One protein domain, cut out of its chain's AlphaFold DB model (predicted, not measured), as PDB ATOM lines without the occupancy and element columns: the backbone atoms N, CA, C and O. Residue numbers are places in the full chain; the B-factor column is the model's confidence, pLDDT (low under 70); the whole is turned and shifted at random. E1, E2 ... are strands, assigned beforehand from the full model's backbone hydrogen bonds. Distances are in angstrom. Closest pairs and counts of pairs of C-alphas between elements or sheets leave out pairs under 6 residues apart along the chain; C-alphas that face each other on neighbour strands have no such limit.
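What this domain is: This is residues 6 to 138 of the 144 residues of an uncharacterized protein of Mesorhizobium sp. B2-3-4 (UniProt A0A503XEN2). Two twisted sheets stand partly face to face as a loose sandwich, with their strands crossed at 37 degrees: E5, E4, E1, E8 and E9 make one sheet, and E3, E2, E6 and E7 the other. Long loops make up much of the rest, and the chain changes from one sheet to the other four times. The printed part has 133 residues, with no named helix and nine strands, E1 to E9 in order along the chain; it is all strand in class, though only 56 residues are in named elements. The five-stranded sheet, order E5, E4, E1, E8, E9, is mixed, and the four-stranded one, order E3, E2, E6, E7, is antiparallel. The whole is compact, with a radius of gyration of the C-alphas of 15.3 A, yet elongated in outline, 50 by 31 by 24 A.

Where its parts are: Find C-alpha 6 at (-13.878, 82.926, -25.254); from there E1 runs 16.8 A through residues 6 to 11. Next come E2, residues 24 to 29, and the short E3, residues 35 to 37. E4, residues 46 to 56, is the longest at 29.8 A, and it bends by 56 degrees at Val 53, C-alpha at (-10.554, 88.132, -18.943). E5 is residues 62 to 65, E6 residues 77 to 84 at 21.5 A, and E7 residues 92 to 99 at 19.1 A. E8, residues 114 to 119, spans 16.9 A, and E9, residues 134 to 137, ends at (-15.859, 86.674, -33.641).

How they stand to each other: Begin with E1, an inner strand, which is parallel to E8 at 8 degrees; look for N 8 and O 116, 2.8 A apart. On its other side E4 is antiparallel, with N 7 and O 50 at 2.8 A. The pairing of E4 is staggered: residues 46 to 51 pair with E1, and residues 53 to 56 with E5, where N 55 and O 63 are 2.8 A apart. E8 and E9 form a hairpin, with N 117 and O 134 at 2.9 A. This sheet is strongly twisted. In the other sheet, E2 and E3 form a hairpin, with N 36 and O 28 at 2.8 A; E2 and E6 are antiparallel, with N 27 and O 81 at 3.0 A; the hairpin of E6 and E7 has N 78 and O 98 at 2.9 A. Between the sheets, the closest C-alphas of E2 and E4 are those of Leu 28 and Phe 48, 7.0 A apart, while E1 and E6 are apart.

The domain as a whole: The two C-alphas farthest apart, those of Pro 21 and Ala 108, are 50.3 A from each other. The printed part has no cut. The links E1 to E2, E5 to E6, E7 to E8 and E8 to E9 are long. The mean pLDDT of the printed part is 85.9; look for values under 70 at residues 20 to 21, 57 to 60, 87, 89 and 104 to 109.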
ATOM      1  N   ALA A   6     -13.675  84.371 -25.260       90.25
ATOM      2  CA  ALA A   6     -13.878  82.926 -25.254       90.25
ATOM      3  C   ALA A   6     -12.635  82.198 -25.780       90.25
ATOM      4  O   ALA A   6     -12.035  82.620 -26.765       90.25
ATOM      5  N   ILE A   7     -12.258  81.094 -25.135       92.88
ATOM      6  CA  ILE A   7     -11.217  80.180 -25.612       92.88
ATOM      7  C   ILE A   7     -11.817  78.789 -25.777       92.88
ATOM      8  O   ILE A   7     -12.523  78.313 -24.886       92.88
ATOM      9  N   ARG A   8     -11.476  78.123 -26.882       95.62
ATOM     10  CA  ARG A   8     -11.789  76.723 -27.151       95.62
ATOM     11  C   ARG A   8     -10.540  75.942 -27.464       95.62
ATOM     12  O   ARG A   8      -9.723  76.345 -28.287       95.62
ATOM     13  N   LEU A   9     -10.446  74.781 -26.834       97.00
ATOM     14  CA  LEU A   9      -9.455  73.769 -27.156       97.00
ATOM     15  C   LEU A   9     -10.152  72.521 -27.685       97.00
ATOM     16  O   LEU A   9     -11.176  72.109 -27.132       97.00
ATOM     17  N   LEU A  10      -9.564  71.911 -28.711       97.06
ATOM     18  CA  LEU A  10      -9.930  70.582 -29.200       97.06
ATOM     19  C   LEU A  10      -8.791  69.600 -28.911       97.06
ATOM     20  O   LEU A  10      -7.636  69.896 -29.218       97.06
ATOM     21  N   HIS A  11      -9.103  68.445 -28.322       96.81
ATOM     22  CA  HIS A  11      -8.129  67.379 -28.041       96.81
ATOM     23  C   HIS A  11      -8.792  65.994 -28.078       96.81
ATOM     24  O   HIS A  11      -9.985  65.867 -27.821       96.81
ATOM     25  N   ASP A  12      -8.008  64.943 -28.320       93.81
ATOM     26  CA  ASP A  12      -8.454  63.540 -28.423       93.81
ATOM     27  C   ASP A  12      -8.633  62.797 -27.075       93.81
ATOM     28  O   ASP A  12      -8.958  61.615 -27.046       93.81
ATOM     29  N   GLY A  13      -8.363  63.458 -25.944       91.94
ATOM     30  CA  GLY A  13      -8.309  62.859 -24.601       91.94
ATOM     31  C   GLY A  13      -7.394  61.646 -24.388       91.94
ATOM     32  O   GLY A  13      -7.410  61.073 -23.293       91.94
ATOM     33  N   ARG A  14      -6.589  61.241 -25.377       89.75
ATOM     34  CA  ARG A  14      -5.789  60.013 -25.299       89.75
ATOM     35  C   ARG A  14      -4.650  60.190 -24.308       89.75
ATOM     36  O   ARG A  14      -3.812  61.078 -24.459       89.75
ATOM     37  N   GLN A  15      -4.629  59.335 -23.289       85.94
ATOM     38  CA  GLN A  15      -3.572  59.344 -22.290       85.94
ATOM     39  C   GLN A  15      -2.212  59.069 -22.956       85.94
ATOM     40  O   GLN A  15      -2.101  58.118 -23.732       85.94
ATOM     41  N   PRO A  16      -1.170  59.869 -22.671       81.69
ATOM     42  CA  PRO A  16       0.169  59.592 -23.168       81.69
ATOM     43  C   PRO A  16       0.767  58.358 -22.475       81.69
ATOM     44  O   PRO A  16       0.644  58.195 -21.260       81.69
ATOM     45  N   GLY A  17       1.491  57.540 -23.242       78.88
ATOM     46  CA  GLY A  17       2.195  56.360 -22.736       78.88
ATOM     47  C   GLY A  17       1.303  55.127 -22.569       78.88
ATOM     48  O   GLY A  17       0.239  55.021 -23.175       78.88
ATOM     49  N   ALA A  18       1.773  54.160 -21.776       75.25
ATOM     50  CA  ALA A  18       1.008  52.956 -21.475       75.25
ATOM     51  C   ALA A  18      -0.236  53.299 -20.644       75.25
ATOM     52  O   ALA A  18      -0.190  54.173 -19.774       75.25
ATOM     53  N   ALA A  19      -1.333  52.577 -20.889       70.12
ATOM     54  CA  ALA A  19      -2.519  52.673 -20.052       70.12
ATOM     55  C   ALA A  19      -2.129  52.371 -18.600       70.12
ATOM     56  O   ALA A  19      -1.592  51.304 -18.294       70.12
ATOM     57  N   LEU A  20      -2.363  53.334 -17.714       68.25
ATOM     58  CA  LEU A  20      -2.141  53.123 -16.293       68.25
ATOM     59  C   LEU A  20      -3.291  52.268 -15.732       68.25
ATOM     60  O   LEU A  20      -4.426  52.389 -16.198       68.25
ATOM     61  N   PRO A  21      -3.032  51.414 -14.726       68.12
ATOM     62  CA  PRO A  21      -4.068  50.576 -14.114       68.12
ATOM     63  C   PRO A  21      -5.129  51.400 -13.365       68.12
ATOM     64  O   PRO A  21      -6.214  50.913 -13.057       68.12
ATOM     65  N   GLU A  22      -4.813  52.656 -13.059       74.62
ATOM     66  CA  GLU A  22      -5.668  53.581 -12.332       74.62
ATOM     67  C   GLU A  22      -6.524  54.409 -13.291       74.62
ATOM     68  O   GLU A  22      -6.096  54.775 -14.384       74.62
ATOM     69  N   ARG A  23      -7.746  54.744 -12.869       80.12
ATOM     70  CA  ARG A  23      -8.628  55.610 -13.657       80.12
ATOM     71  C   ARG A  23      -8.202  57.065 -13.505       80.12
ATOM     72  O   ARG A  23      -8.022  57.538 -12.384       80.12
ATOM     73  N   PHE A  24      -8.115  57.775 -14.623       86.19
ATOM     74  CA  PHE A  24      -7.873  59.213 -14.650       86.19
ATOM     75  C   PHE A  24      -9.053  59.948 -15.263       86.19
ATOM     76  O   PHE A  24      -9.647  59.499 -16.242       86.19
ATOM     77  N   GLU A  25      -9.343  61.113 -14.708       90.19
ATOM     78  CA  GLU A  25     -10.219  62.106 -15.304       90.19
ATOM     79  C   GLU A  25      -9.372  63.030 -16.176       90.19
ATOM     80  O   GLU A  25      -8.427  63.662 -15.693       90.19
ATOM     81  N   PHE A  26      -9.694  63.092 -17.467       93.00
ATOM     82  CA  PHE A  26      -9.061  64.019 -18.395       93.00
ATOM     83  C   PHE A  26      -9.891  65.290 -18.551       93.00
ATOM     84  O   PHE A  26     -11.099  65.233 -18.798       93.00
ATOM     85  N   GLY A  27      -9.228  66.440 -18.494       95.69
ATOM     86  CA  GLY A  27      -9.846  67.687 -18.909       95.69
ATOM     87  C   GLY A  27      -9.033  68.927 -18.586       95.69
ATOM     88  O   GLY A  27      -7.830  68.862 -18.337       95.69
ATOM     89  N   LEU A  28      -9.700  70.077 -18.597       97.12
ATOM     90  CA  LEU A  28      -9.067  71.365 -18.356       97.12
ATOM     91  C   LEU A  28      -8.872  71.603 -16.855       97.12
ATOM     92  O   LEU A  28      -9.827  71.617 -16.081       97.12
ATOM     93  N   GLN A  29      -7.630  71.825 -16.437       96.19
ATOM     94  CA  GLN A  29      -7.286  72.028 -15.035       96.19
ATOM     95  C   GLN A  29      -7.596  73.453 -14.562       96.19
ATOM     96  O   GLN A  29      -6.999  74.439 -15.009       96.19
ATOM     97  N   MET A  30      -8.446  73.532 -13.547       95.00
ATOM     98  CA  MET A  30      -8.815  74.761 -12.855       95.00
ATOM     99  C   MET A  30      -7.805  75.085 -11.744       95.00
ATOM    100  O   MET A  30      -7.165  74.197 -11.176       95.00
ATOM    101  N   LYS A  31      -7.677  76.363 -11.374       93.75
ATOM    102  CA  LYS A  31      -6.879  76.801 -10.211       93.75
ATOM    103  C   LYS A  31      -7.388  76.242  -8.886       93.75
ATOM    104  O   LYS A  31      -6.588  76.074  -7.976       93.75
ATOM    105  N   SER A  32      -8.686  75.939  -8.795       91.88
ATOM    106  CA  SER A  32      -9.292  75.241  -7.652       91.88
ATOM    107  C   SER A  32      -8.751  73.817  -7.472       91.88
ATOM    108  O   SER A  32      -8.954  73.212  -6.427       91.88
ATOM    109  N   GLY A  33      -8.068  73.269  -8.483       88.56
ATOM    110  CA  GLY A  33      -7.649  71.872  -8.530       88.56
ATOM    111  C   GLY A  33      -8.700  70.946  -9.143       88.56
ATOM    112  O   GLY A  33      -8.437  69.753  -9.289       88.56
ATOM    113  N   GLU A  34      -9.869  71.459  -9.521       91.06
ATOM    114  CA  GLU A  34     -10.874  70.719 -10.288       91.06
ATOM    115  C   GLU A  34     -10.422  70.496 -11.739       91.06
ATOM    116  O   GLU A  34      -9.581  71.230 -12.271       91.06
ATOM    117  N   VAL A  35     -11.001  69.482 -12.380       92.81
ATOM    118  CA  VAL A  35     -10.851  69.219 -13.813       92.81
ATOM    119  C   VAL A  35     -12.201  69.432 -14.476       92.81
ATOM    120  O   VAL A  35     -13.167  68.734 -14.178       92.81
ATOM    121  N   LEU A  36     -12.273  70.408 -15.375       94.75
ATOM    122  CA  LEU A  36     -13.438  70.623 -16.218       94.75
ATOM    123  C   LEU A  36     -13.411  69.602 -17.363       94.75
ATOM    124  O   LEU A  36     -12.535  69.658 -18.232       94.75
ATOM    125  N   ALA A  37     -14.368  68.675 -17.353       95.00
ATOM    126  CA  ALA A  37     -14.514  67.658 -18.387       95.00
ATOM    127  C   ALA A  37     -14.817  68.280 -19.760       95.00
ATOM    128  O   ALA A  37     -15.525  69.284 -19.869       95.00
ATOM    129  N   GLY A  38     -14.284  67.663 -20.811       94.69
ATOM    130  CA  GLY A  38     -14.533  68.084 -22.186       94.69
ATOM    131  C   GLY A  38     -15.903  67.626 -22.668       94.69
ATOM    132  O   GLY A  38     -16.362  66.541 -22.315       94.69
ATOM    133  N   LYS A  39     -16.547  68.438 -23.504       96.38
ATOM    134  CA  LYS A  39     -17.775  68.057 -24.205       96.38
ATOM    135  C   LYS A  39     -17.404  67.268 -25.468       96.38
ATOM    136  O   LYS A  39     -16.653  67.807 -26.279       96.38
ATOM    137  N   PRO A  40     -17.902  66.038 -25.677       95.50
ATOM    138  CA  PRO A  40     -17.689  65.323 -26.933       95.50
ATOM    139  C   PRO A  40     -18.158  66.150 -28.137       95.50
ATOM    140  O   PRO A  40     -19.255  66.707 -28.121       95.50
ATOM    141  N   CYS A  41     -17.330  66.244 -29.176       93.06
ATOM    142  CA  CYS A  41     -17.630  66.987 -30.399       93.06
ATOM    143  C   CYS A  41     -17.113  66.232 -31.637       93.06
ATOM    144  O   CYS A  41     -16.049  66.510 -32.178       93.06
ATOM    145  N   GLY A  42     -17.870  65.237 -32.096       88.44
ATOM    146  CA  GLY A  42     -17.429  64.315 -33.146       88.44
ATOM    147  C   GLY A  42     -16.913  62.993 -32.574       88.44
ATOM    148  O   GLY A  42     -17.090  62.709 -31.392       88.44
ATOM    149  N   ARG A  43     -16.323  62.149 -33.428       83.12
ATOM    150  CA  ARG A  43     -16.101  60.723 -33.116       83.12
ATOM    151  C   ARG A  43     -15.077  60.471 -32.001       83.12
ATOM    152  O   ARG A  43     -15.258  59.531 -31.241       83.12
ATOM    153  N   GLU A  44     -14.031  61.289 -31.904       89.25
ATOM    154  CA  GLU A  44     -12.932  61.104 -30.937       89.25
ATOM    155  C   GLU A  44     -12.378  62.439 -30.415       89.25
ATOM    156  O   GLU A  44     -11.219  62.528 -30.025       89.25
ATOM    157  N   LEU A  45     -13.180  63.504 -30.449       94.75
ATOM    158  CA  LEU A  45     -12.739  64.838 -30.051       94.75
ATOM    159  C   LEU A  45     -13.518  65.333 -28.843       94.75
ATOM    160  O   LEU A  45     -14.728  65.131 -28.722       94.75
ATOM    161  N   LEU A  46     -12.799  66.027 -27.974       97.00
ATOM    162  CA  LEU A  46     -13.321  66.736 -26.824       97.00
ATOM    163  C   LEU A  46     -13.121  68.235 -27.024       97.00
ATOM    164  O   LEU A  46     -12.017  68.689 -27.332       97.00
ATOM    165  N   ARG A  47     -14.191  68.989 -26.789       97.12
ATOM    166  CA  ARG A  47     -14.237  70.448 -26.782       97.12
ATOM    167  C   ARG A  47     -14.191  70.977 -25.358       97.12
ATOM    168  O   ARG A  47     -14.997  70.580 -24.516       97.12
ATOM    169  N   PHE A  48     -13.302  71.927 -25.115       97.06
ATOM    170  CA  PHE A  48     -13.200  72.645 -23.848       97.06
ATOM    171  C   PHE A  48     -13.430  74.125 -24.103       97.06
ATOM    172  O   PHE A  48     -12.556  74.775 -24.666       97.06
ATOM    173  N   ASP A  49     -14.583  74.644 -23.688       94.81
ATOM    174  CA  ASP A  49     -14.933  76.057 -23.828       94.81
ATOM    175  C   ASP A  49     -14.751  76.768 -22.479       94.81
ATOM    176  O   ASP A  49     -15.312  76.338 -21.466       94.81
ATOM    177  N   ILE A  50     -13.996  77.868 -22.453       93.19
ATOM    178  CA  ILE A  50     -13.857  78.723 -21.270       93.19
ATOM    179  C   ILE A  50     -13.992  80.195 -21.607       93.19
ATOM    180  O   ILE A  50     -13.642  80.647 -22.694       93.19
ATOM    181  N   LEU A  51     -14.430  80.958 -20.610       91.44
ATOM    182  CA  LEU A  51     -14.389  82.407 -20.647       91.44
ATOM    183  C   LEU A  51     -13.207  82.911 -19.826       91.44
ATOM    184  O   LEU A  51     -12.969  82.464 -18.698       91.44
ATOM    185  N   VAL A  52     -12.482  83.868 -20.388       91.12
ATOM    186  CA  VAL A  52     -11.335  84.519 -19.756       91.12
ATOM    187  C   VAL A  52     -11.517  86.029 -19.762       91.12
ATOM    188  O   VAL A  52     -12.345  86.587 -20.481       91.12
ATOM    189  N   VAL A  53     -10.753  86.691 -18.907       90.25
ATOM    190  CA  VAL A  53     -10.554  88.132 -18.943       90.25
ATOM    191  C   VAL A  53      -9.268  88.387 -19.714       90.25
ATOM    192  O   VAL A  53      -8.187  88.001 -19.261       90.25
ATOM    193  N   LEU A  54      -9.406  89.036 -20.856       86.94
ATOM    194  CA  LEU A  54      -8.355  89.550 -21.705       86.94
ATOM    195  C   LEU A  54      -8.088  91.017 -21.369       86.94
ATOM    196  O   LEU A  54      -9.024  91.811 -21.225       86.94
ATOM    197  N   ARG A  55      -6.812  91.366 -21.237       84.31
ATOM    198  CA  ARG A  55      -6.336  92.732 -21.023       84.31
ATOM    199  C   ARG A  55      -5.194  93.023 -21.975       84.31
ATOM    200  O   ARG A  55      -4.348  92.163 -22.192       84.31
ATOM    201  N   GLU A  56      -5.154  94.247 -22.467       78.06
ATOM    202  CA  GLU A  56      -3.982  94.766 -23.155       78.06
ATOM    203  C   GLU A  56      -2.934  95.174 -22.117       78.06
ATOM    204  O   GLU A  56      -3.233  95.825 -21.110       78.06
ATOM    205  N   GLY A  57      -1.713  94.707 -22.329       69.88
ATOM    206  CA  GLY A  57      -0.521  95.120 -21.615       69.88
ATOM    207  C   GLY A  57       0.064  96.406 -22.203       69.88
ATOM    208  O   GLY A  57      -0.327  96.831 -23.290       69.88
ATOM    209  N   PRO A  58       1.024  97.027 -21.500       61.38
ATOM    210  CA  PRO A  58       1.595  98.322 -21.878       61.38
ATOM    211  C   PRO A  58       2.261  98.338 -23.264       61.38
ATOM    212  O   PRO A  58       2.293  99.386 -23.897       61.38
ATOM    213  N   ASP A  59       2.716  97.182 -23.755       66.94
ATOM    214  CA  ASP A  59       3.401  97.040 -25.048       66.94
ATOM    215  C   ASP A  59       2.493  96.443 -26.146       66.94
ATOM    216  O   ASP A  59       2.981  95.926 -27.149       66.94
ATOM    217  N   GLY A  60       1.168  96.435 -25.945       67.44
ATOM    218  CA  GLY A  60       0.206  95.779 -26.848       67.44
ATOM    219  C   GLY A  60       0.140  94.251 -26.700       67.44
ATOM    220  O   GLY A  60      -0.637  93.586 -27.383       67.44
ATOM    221  N   GLU A  61       0.923  93.686 -25.780       72.75
ATOM    222  CA  GLU A  61       0.893  92.267 -25.424       72.75
ATOM    223  C   GLU A  61      -0.387  91.903 -24.672       72.75
ATOM    224  O   GLU A  61      -0.801  92.596 -23.745       72.75
ATOM    225  N   LEU A  62      -0.997  90.771 -25.011       79.38
ATOM    226  CA  LEU A  62      -2.212  90.311 -24.345       79.38
ATOM    227  C   LEU A  62      -1.901  89.597 -23.020       79.38
ATOM    228  O   LEU A  62      -1.151  88.617 -22.974       79.38
ATOM    229  N   ASP A  63      -2.543  90.031 -21.933       87.19
ATOM    230  CA  ASP A  63      -2.586  89.305 -20.663       87.19
ATOM    231  C   ASP A  63      -3.954  88.655 -20.444       87.19
ATOM    232  O   ASP A  63      -5.011  89.259 -20.626       87.19
ATOM    233  N   TYR A  64      -3.926  87.414 -19.968       89.75
ATOM    234  CA  TYR A  64      -5.108  86.594 -19.739       89.75
ATOM    235  C   TYR A  64      -5.258  86.303 -18.253       89.75
ATOM    236  O   TYR A  64      -4.297  85.978 -17.551       89.75
ATOM    237  N   SER A  65      -6.488  86.336 -17.762       92.31
ATOM    238  CA  SER A  65      -6.809  85.887 -16.415       92.31
ATOM    239  C   SER A  65      -8.142  85.155 -16.374       92.31
ATOM    240  O   SER A  65      -8.993  85.295 -17.245       92.31
ATOM    241  N   GLY A  66      -8.305  84.303 -15.371       93.00
ATOM    242  CA  GLY A  66      -9.480  83.458 -15.240       93.00
ATOM    243  C   GLY A  66      -9.211  82.258 -14.338       93.00
ATOM    244  O   GLY A  66      -8.074  82.065 -13.875       93.00
ATOM    245  N   PRO A  67     -10.250  81.450 -14.085       94.88
ATOM    246  CA  PRO A  67     -10.174  80.316 -13.173       94.88
ATOM    247  C   PRO A  67      -9.329  79.161 -13.734       94.88
ATOM    248  O   PRO A  67      -8.756  78.412 -12.953       94.88
ATOM    249  N   ALA A  68      -9.183  79.057 -15.058       96.19
ATOM    250  CA  ALA A  68      -8.341  78.056 -15.722       96.19
ATOM    251  C   ALA A  68      -6.972  78.596 -16.191       96.19
ATOM    252  O   ALA A  68      -6.150  77.831 -16.685       96.19
ATOM    253  N   VAL A  69      -6.717  79.908 -16.070       96.19
ATOM    254  CA  VAL A  69      -5.522  80.553 -16.645       96.19
ATOM    255  C   VAL A  69      -4.374  80.596 -15.645       96.19
ATOM    256  O   VAL A  69      -4.412  81.370 -14.688       96.19
ATOM    257  N   HIS A  70      -3.324  79.826 -15.888       95.94
ATOM    258  CA  HIS A  70      -2.144  79.695 -15.029       95.94
ATOM    259  C   HIS A  70      -0.957  80.524 -15.542       95.94
ATOM    260  O   HIS A  70      -1.006  81.105 -16.625       95.94
ATOM    261  N   GLY A  71       0.129  80.555 -14.764       93.56
ATOM    262  CA  GLY A  71       1.357  81.285 -15.099       93.56
ATOM    263  C   GLY A  71       1.321  82.757 -14.690       93.56
ATOM    264  O   GLY A  71       0.295  83.247 -14.224       93.56
ATOM    265  N   GLY A  72       2.454  83.449 -14.828       90.19
ATOM    266  CA  GLY A  72       2.585  84.891 -14.586       90.19
ATOM    267  C   GLY A  72       2.207  85.739 -15.812       90.19
ATOM    268  O   GLY A  72       1.914  85.171 -16.868       90.19
ATOM    269  N   PRO A  73       2.217  87.080 -15.689       83.62
ATOM    270  CA  PRO A  73       2.009  87.993 -16.818       83.62
ATOM    271  C   PRO A  73       2.899  87.639 -18.020       83.62
ATOM    272  O   PRO A  73       4.022  87.163 -17.835       83.62
ATOM    273  N   CYS A  74       2.375  87.797 -19.240       77.19
ATOM    274  CA  CYS A  74       3.034  87.467 -20.523       77.19
ATOM    275  C   CYS A  74       3.472  85.992 -20.693       77.19
ATOM    276  O   CYS A  74       4.034  85.599 -21.714       77.19
ATOM    277  N   ARG A  75       3.219  85.133 -19.698       87.88
ATOM    278  CA  ARG A  75       3.534  83.695 -19.703       87.88
ATOM    279  C   ARG A  75       2.313  82.880 -19.297       87.88
ATOM    280  O   ARG A  75       2.441  81.868 -18.602       87.88
ATOM    281  N   ARG A  76       1.128  83.346 -19.698       93.19
ATOM    282  CA  ARG A  76      -0.146  82.696 -19.396       93.19
ATOM    283  C   ARG A  76      -0.302  81.411 -20.194       93.19
ATOM    284  O   ARG A  76       0.113  81.318 -21.350       93.19
ATOM    285  N   PHE A  77      -0.891  80.408 -19.563       95.38
ATOM    286  CA  PHE A  77      -1.158  79.122 -20.192       95.38
ATOM    287  C   PHE A  77      -2.374  78.439 -19.569       95.38
ATOM    288  O   PHE A  77      -2.774  78.740 -18.443       95.38
ATOM    289  N   LEU A  78      -2.925  77.482 -20.302       97.06
ATOM    290  CA  LEU A  78      -3.906  76.517 -19.822       97.06
ATOM    291  C   LEU A  78      -3.226  75.158 -19.614       97.06
ATOM    292  O   LEU A  78      -2.173  74.885 -20.200       97.06
ATOM    293  N   TYR A  79      -3.828  74.306 -18.788       97.50
ATOM    294  CA  TYR A  79      -3.418  72.912 -18.639       97.50
ATOM    295  C   TYR A  79      -4.564  71.984 -19.024       97.50
ATOM    296  O   TYR A  79      -5.646  72.088 -18.452       97.50
ATOM    297  N   LEU A  80      -4.303  71.055 -19.942       97.00
ATOM    298  CA  LEU A  80      -5.086  69.827 -20.064       97.00
ATOM    299  C   LEU A  80      -4.391  68.752 -19.229       97.00
ATOM    300  O   LEU A  80      -3.180  68.566 -19.358       97.00
ATOM    301  N   SER A  81      -5.123  68.081 -18.353       94.50
ATOM    302  CA  SER A  81      -4.540  67.256 -17.298       94.50
ATOM    303  C   SER A  81      -5.289  65.946 -17.133       94.50
ATOM    304  O   SER A  81      -6.514  65.915 -17.226       94.50
ATOM    305  N   TRP A  82      -4.543  64.889 -16.816       92.06
ATOM    306  CA  TRP A  82      -5.077  63.628 -16.311       92.06
ATOM    307  C   TRP A  82      -4.945  63.631 -14.793       92.06
ATOM    308  O   TRP A  82      -3.836  63.539 -14.255       92.06
ATOM    309  N   LYS A  83      -6.069  63.773 -14.094       89.75
ATOM    310  CA  LYS A  83      -6.135  63.734 -12.631       89.75
ATOM    311  C   LYS A  83      -6.529  62.340 -12.178       89.75
ATOM    312  O   LYS A  83      -7.460  61.766 -12.737       89.75
ATOM    313  N   ARG A  84      -5.824  61.782 -11.194       85.38
ATOM    314  CA  ARG A  84      -6.177  60.469 -10.652       85.38
ATOM    315  C   ARG A  84      -7.595  60.532 -10.079       85.38
ATOM    316  O   ARG A  84      -7.928  61.455  -9.334       85.38
ATOM    317  N   ALA A  85      -8.424  59.555 -10.425       78.19
ATOM    318  CA  ALA A  85      -9.694  59.353  -9.748       78.19
ATOM    319  C   ALA A  85      -9.448  58.861  -8.306       78.19
ATOM    320  O   ALA A  85      -8.332  58.499  -7.928       78.19
ATOM    321  N   ARG A  86     -10.502  58.846  -7.482       74.06
ATOM    322  CA  ARG A  86     -10.460  58.344  -6.093       74.06
ATOM    323  C   ARG A  86      -9.704  57.002  -5.972       74.06
ATOM    324  O   ARG A  86      -9.779  56.188  -6.892       74.06
ATOM    325  N   PRO A  87      -9.036  56.728  -4.831       65.12
ATOM    326  CA  PRO A  87      -9.170  57.412  -3.536       65.12
ATOM    327  C   PRO A  87      -8.240  58.611  -3.306       65.12
ATOM    328  O   PRO A  87      -8.512  59.383  -2.393       65.12
ATOM    329  N   ASP A  88      -7.205  58.810  -4.123       73.00
ATOM    330  CA  ASP A  88      -6.243  59.907  -3.944       73.00
ATOM    331  C   ASP A  88      -6.294  60.918  -5.104       73.00
ATOM    332  O   ASP A  88      -5.503  60.841  -6.047       73.00
ATOM    333  N   PRO A  89      -7.210  61.899  -5.060       67.81
ATOM    334  CA  PRO A  89      -7.326  62.913  -6.102       67.81
ATOM    335  C   PRO A  89      -6.203  63.962  -6.043       67.81
ATOM    336  O   PRO A  89      -6.250  64.929  -6.803       67.81
ATOM    337  N   SER A  90      -5.228  63.843  -5.130       70.62
ATOM    338  CA  SER A  90      -4.116  64.796  -5.047       70.62
ATOM    339  C   SER A  90      -3.092  64.594  -6.170       70.62
ATOM    340  O   SER A  90      -2.361  65.528  -6.517       70.62
ATOM    341  N   TRP A  91      -3.078  63.408  -6.790       77.19
ATOM    342  CA  TRP A  91      -2.108  63.061  -7.819       77.19
ATOM    343  C   TRP A  91      -2.547  63.462  -9.235       77.19
ATOM    344  O   TRP A  91      -3.647  63.161  -9.707       77.19
ATOM    345  N   TRP A  92      -1.627  64.119  -9.944       77.56
ATOM    346  CA  TRP A  92      -1.739  64.453 -11.362       77.56
ATOM    347  C   TRP A  92      -0.832  63.511 -12.149       77.56
ATOM    348  O   TRP A  92       0.388  63.587 -11.998       77.56
ATOM    349  N   GLY A  93      -1.406  62.658 -12.999       76.62
ATOM    350  CA  GLY A  93      -0.635  61.693 -13.785       76.62
ATOM    351  C   GLY A  93       0.250  62.389 -14.814       76.62
ATOM    352  O   GLY A  93       1.465  62.211 -14.836       76.62
ATOM    353  N   CYS A  94      -0.348  63.243 -15.646       87.44
ATOM    354  CA  CYS A  94       0.380  64.065 -16.609       87.44
ATOM    355  C   CYS A  94      -0.410  65.320 -17.004       87.44
ATOM    356  O   CYS A  94      -1.609  65.439 -16.729       87.44
ATOM    357  N   ARG A  95       0.292  66.298 -17.595       92.56
ATOM    358  CA  ARG A  95      -0.248  67.621 -17.936       92.56
ATOM    359  C   ARG A  95       0.328  68.121 -19.257       92.56
ATOM    360  O   ARG A  95       1.540  68.068 -19.463       92.56
ATOM    361  N   ILE A  96      -0.524  68.667 -20.112       95.50
ATOM    362  CA  ILE A  96      -0.158  69.332 -21.360       95.50
ATOM    363  C   ILE A  96      -0.301  70.833 -21.151       95.50
ATOM    364  O   ILE A  96      -1.395  71.333 -20.885       95.50
ATOM    365  N   LYS A  97       0.811  71.560 -21.282       96.00
ATOM    366  CA  LYS A  97       0.806  73.023 -21.254       96.00
ATOM    367  C   LYS A  97       0.349  73.556 -22.609       96.00
ATOM    368  O   LYS A  97       0.953  73.221 -23.627       96.00
ATOM    369  N   ILE A  98      -0.649  74.436 -22.591       96.12
ATOM    370  CA  ILE A  98      -1.135  75.176 -23.759       96.12
ATOM    371  C   ILE A  98      -0.813  76.660 -23.552       96.12
ATOM    372  O   ILE A  98      -1.538  77.350 -22.829       96.12
ATOM    373  N   PRO A  99       0.310  77.163 -24.094       94.06
ATOM    374  CA  PRO A  99       0.648  78.577 -24.001       94.06
ATOM    375  C   PRO A  99      -0.416  79.454 -24.673       94.06
ATOM    376  O   PRO A  99      -0.811  79.173 -25.799       94.06
ATOM    377  N   LEU A 100      -0.822  80.540 -24.009       90.50
ATOM    378  CA  LEU A 100      -1.714  81.562 -24.583       90.50
ATOM    379  C   LEU A 100      -0.945  82.670 -25.326       90.50
ATOM    380  O   LEU A 100      -1.535  83.613 -25.834       90.50
ATOM    381  N   ARG A 101       0.389  82.563 -25.386       83.06
ATOM    382  CA  ARG A 101       1.244  83.451 -26.184       83.06
ATOM    383  C   ARG A 101       1.072  83.176 -27.679       83.06
ATOM    384  O   ARG A 101       0.785  82.043 -28.062       83.06
ATOM    385  N   GLY A 102       1.362  84.174 -28.509       73.31
ATOM    386  CA  GLY A 102       1.298  84.045 -29.970       73.31
ATOM    387  C   GLY A 102      -0.097  84.269 -30.556       73.31
ATOM    388  O   GLY A 102      -0.257  84.218 -31.770       73.31
ATOM    389  N   ILE A 103      -1.090  84.574 -29.714       74.19
ATOM    390  CA  ILE A 103      -2.327  85.225 -30.142       74.19
ATOM    391  C   ILE A 103      -1.968  86.698 -30.379       74.19
ATOM    392  O   ILE A 103      -2.054  87.522 -29.474       74.19
ATOM    393  N   ALA A 104      -1.447  87.013 -31.563       58.97
ATOM    394  CA  ALA A 104      -1.142  88.390 -31.924       58.97
ATOM    395  C   ALA A 104      -2.451  89.138 -32.206       58.97
ATOM    396  O   ALA A 104      -3.277  88.673 -32.998       58.97
ATOM    397  N   LEU A 105      -2.636  90.308 -31.589       55.72
ATOM    398  CA  LEU A 105      -3.655  91.251 -32.032       55.72
ATOM    399  C   LEU A 105      -3.252  91.776 -33.416       55.72
ATOM    400  O   LEU A 105      -2.583  92.792 -33.542       55.72
ATOM    401  N   LEU A 106      -3.718  91.121 -34.477       53.12
ATOM    402  CA  LEU A 106      -4.056  91.843 -35.712       53.12
ATOM    403  C   LEU A 106      -5.422  92.539 -35.582       53.12
ATOM    404  O   LEU A 106      -6.001  92.988 -36.568       53.12
ATOM    405  N   VAL A 107      -5.988  92.580 -34.375       54.78
ATOM    406  CA  VAL A 107      -7.410  92.802 -34.189       54.78
ATOM    407  C   VAL A 107      -7.680  94.245 -33.775       54.78
ATOM    408  O   VAL A 107      -7.433  94.633 -32.643       54.78
ATOM    409  N   ALA A 108      -8.272  95.014 -34.685       57.97
ATOM    410  CA  ALA A 108      -8.856  96.333 -34.420       57.97
ATOM    411  C   ALA A 108     -10.193  96.275 -33.634       57.97
ATOM    412  O   ALA A 108     -10.919  97.265 -33.593       57.97
ATOM    413  N   LYS A 109     -10.557  95.114 -33.063       66.56
ATOM    414  CA  LYS A 109     -11.838  94.879 -32.372       66.56
ATOM    415  C   LYS A 109     -11.624  94.750 -30.862       66.56
ATOM    416  O   LYS A 109     -10.595  94.216 -30.443       66.56
ATOM    417  N   PRO A 110     -12.594  95.179 -30.036       70.00
ATOM    418  CA  PRO A 110     -12.500  95.022 -28.593       70.00
ATOM    419  C   PRO A 110     -12.475  93.541 -28.202       70.00
ATOM    420  O   PRO A 110     -13.148  92.707 -28.805       70.00
ATOM    421  N   ALA A 111     -11.754  93.226 -27.124       70.25
ATOM    422  CA  ALA A 111     -11.614  91.869 -26.595       70.25
ATOM    423  C   ALA A 111     -12.942  91.098 -26.465       70.25
ATOM    424  O   ALA A 111     -12.984  89.919 -26.805       70.25
ATOM    425  N   SER A 112     -14.013  91.786 -26.029       70.06
ATOM    426  CA  SER A 112     -15.385  91.260 -25.869       70.06
ATOM    427  C   SER A 112     -15.963  90.602 -27.111       70.06
ATOM    428  O   SER A 112     -16.896  89.810 -27.000       70.06
ATOM    429  N   GLU A 113     -15.429  90.936 -28.277       75.56
ATOM    430  CA  GLU A 113     -15.887  90.451 -29.571       75.56
ATOM    431  C   GLU A 113     -14.996  89.339 -30.125       75.56
ATOM    432  O   GLU A 113     -15.177  88.944 -31.271       75.56
ATOM    433  N   LEU A 114     -14.057  88.810 -29.332       82.19
ATOM    434  CA  LEU A 114     -13.099  87.809 -29.786       82.19
ATOM    435  C   LEU A 114     -13.361  86.425 -29.204       82.19
ATOM    436  O   LEU A 114     -13.619  86.236 -28.008       82.19
ATOM    437  N   SER A 115     -13.212  85.434 -30.076       87.81
ATOM    438  CA  SER A 115     -13.019  84.042 -29.704       87.81
ATOM    439  C   SER A 115     -11.675  83.532 -30.218       87.81
ATOM    440  O   SER A 115     -11.187  83.942 -31.274       87.81
ATOM    441  N   PHE A 116     -11.072  82.632 -29.447       90.56
ATOM    442  CA  PHE A 116      -9.828  81.960 -29.791       90.56
ATOM    443  C   PHE A 116     -10.059  80.456 -29.793       90.56
ATOM    444  O   PHE A 116     -10.514  79.893 -28.798       90.56
ATOM    445  N   GLU A 117      -9.720  79.792 -30.885       93.75
ATOM    446  CA  GLU A 117      -9.812  78.342 -31.001       93.75
ATOM    447  C   GLU A 117      -8.438  77.762 -31.329       93.75
ATOM    448  O   GLU A 117      -7.715  78.292 -32.172       93.75
ATOM    449  N   ALA A 118      -8.067  76.670 -30.670       94.62
ATOM    450  CA  ALA A 118      -6.896  75.891 -31.040       94.62
ATOM    451  C   ALA A 118      -7.239  74.405 -31.110       94.62
ATOM    452  O   ALA A 118      -7.748  73.810 -30.152       94.62
ATOM    453  N   ASN A 119      -6.891  73.795 -32.240       95.25
ATOM    454  CA  ASN A 119      -6.804  72.351 -32.347       95.25
ATOM    455  C   ASN A 119      -5.438  71.911 -31.818       95.25
ATOM    456  O   ASN A 119      -4.402  72.240 -32.391       95.25
ATOM    457  N   VAL A 120      -5.450  71.199 -30.696       95.38
ATOM    458  CA  VAL A 120      -4.249  70.696 -30.020       95.38
ATOM    459  C   VAL A 120      -4.273  69.174 -29.922       95.38
ATOM    460  O   VAL A 120      -3.655  68.600 -29.025       95.38
ATOM    461  N   VAL A 121      -4.987  68.519 -30.843       93.06
ATOM    462  CA  VAL A 121      -4.882  67.074 -31.075       93.06
ATOM    463  C   VAL A 121      -3.412  66.720 -31.304       93.06
ATOM    464  O   VAL A 121      -2.639  67.518 -31.828       93.06
ATOM    465  N   ASP A 122      -3.012  65.551 -30.814       89.69
ATOM    466  CA  ASP A 122      -1.630  65.061 -30.806       89.69
ATOM    467  C   ASP A 122      -0.622  65.829 -29.951       89.69
ATOM    468  O   ASP A 122       0.474  65.315 -29.726       89.69
ATOM    469  N   ARG A 123      -0.970  66.982 -29.364       93.50
ATOM    470  CA  ARG A 123      -0.077  67.629 -28.396       93.50
ATOM    471  C   ARG A 123       0.087  66.728 -27.173       93.50
ATOM    472  O   ARG A 123      -0.880  66.186 -26.639       93.50
ATOM    473  N   ARG A 124       1.323  66.572 -26.697       92.62
ATOM    474  CA  ARG A 124       1.662  65.711 -25.549       92.62
ATOM    475  C   ARG A 124       2.398  66.494 -24.455       92.62
ATOM    476  O   ARG A 124       2.807  67.639 -24.679       92.62
ATOM    477  N   PRO A 125       2.540  65.936 -23.237       92.75
ATOM    478  CA  PRO A 125       3.360  66.554 -22.202       92.75
ATOM    479  C   PRO A 125       4.762  66.881 -22.726       92.75
ATOM    480  O   PRO A 125       5.331  66.117 -23.497       92.75
ATOM    481  N   HIS A 126       5.310  68.015 -22.288       90.19
ATOM    482  CA  HIS A 126       6.617  68.550 -22.705       90.19
ATOM    483  C   HIS A 126       6.732  69.042 -24.156       90.19
ATOM    484  O   HIS A 126       7.766  69.615 -24.489       90.19
ATOM    485  N   ASP A 127       5.692  68.929 -24.987       92.69
ATOM    486  CA  ASP A 127       5.694  69.531 -26.321       92.69
ATOM    487  C   ASP A 127       5.807  71.066 -26.231       92.69
ATOM    488  O   ASP A 127       5.008  71.747 -25.569       92.69
ATOM    489  N   THR A 128       6.828  71.616 -26.889       91.50
ATOM    490  CA  THR A 128       7.156  73.048 -26.921       91.50
ATOM    491  C   THR A 128       6.766  73.733 -28.227       91.50
ATOM    492  O   THR A 128       6.899  74.959 -28.313       91.50
ATOM    493  N   THR A 129       6.234  72.989 -29.201       91.31
ATOM    494  CA  THR A 129       5.790  73.508 -30.498       91.31
ATOM    495  C   THR A 129       4.797  74.656 -30.281       91.31
ATOM    496  O   THR A 129       3.932  74.540 -29.398       91.31
ATOM    497  N   PRO A 130       4.913  75.782 -31.011       90.25
ATOM    498  CA  PRO A 130       3.953  76.879 -30.925       90.25
ATOM    499  C   PRO A 130       2.513  76.419 -31.183       90.25
ATOM    500  O   PRO A 130       2.282  75.484 -31.943       90.25
ATOM    501  N   ILE A 131       1.545  77.075 -30.537       92.00
ATOM    502  CA  ILE A 131       0.120  76.808 -30.759       92.00
ATOM    503  C   ILE A 131      -0.365  77.692 -31.901       92.00
ATOM    504  O   ILE A 131      -0.207  78.912 -31.847       92.00
ATOM    505  N   SER A 132      -0.983  77.076 -32.903       90.81
ATOM    506  CA  SER A 132      -1.728  77.788 -33.937       90.81
ATOM    507  C   SER A 132      -3.117  78.132 -33.409       90.81
ATOM    508  O   SER A 132      -3.919  77.241 -33.132       90.81
ATOM    509  N   TRP A 133      -3.387  79.427 -33.262       90.06
ATOM    510  CA  TRP A 133      -4.672  79.948 -32.807       90.06
ATOM    511  C   TRP A 133      -5.476  80.489 -33.985       90.06
ATOM    512  O   TRP A 133      -4.985  81.316 -34.752       90.06
ATOM    513  N   LEU A 134      -6.723  80.049 -34.100       89.56
ATOM    514  CA  LEU A 134      -7.729  80.670 -34.948       89.56
ATOM    515  C   LEU A 134      -8.418  81.768 -34.139       89.56
ATOM    516  O   LEU A 134      -8.920  81.513 -33.043       89.56
ATOM    517  N   VAL A 135      -8.422  82.986 -34.676       86.62
ATOM    518  CA  VAL A 135      -9.121  84.134 -34.090       86.62
ATOM    519  C   VAL A 135     -10.416  84.339 -34.863       86.62
ATOM    520  O   VAL A 135     -10.392  84.420 -36.091       86.62
ATOM    521  N   GLY A 136     -11.534  84.417 -34.156       84.50
ATOM    522  CA  GLY A 136     -12.847  84.653 -34.744       84.50
ATOM    523  C   GLY A 136     -13.665  85.648 -33.936       84.50
ATOM    524  O   GLY A 136     -13.219  86.161 -32.908       84.50
ATOM    525  N   ASP A 137     -14.887  85.890 -34.396       81.56
ATOM    526  CA  ASP A 137     -15.859  86.674 -33.641       81.56
ATOM    527  C   ASP A 137     -16.313  85.907 -32.389       81.56
ATOM    528  O   ASP A 137     -16.274  84.670 -32.341       81.56
ATOM    529  N   ALA A 138     -16.731  86.636 -31.356       75.00
ATOM    530  CA  ALA A 138     -17.287  86.052 -30.146       75.00
ATOM    531  C   ALA A 138     -18.421  85.089 -30.515       75.00
ATOM    532  O   ALA A 138     -19.324  85.434 -31.280       75.00
TER     533      ALA A 138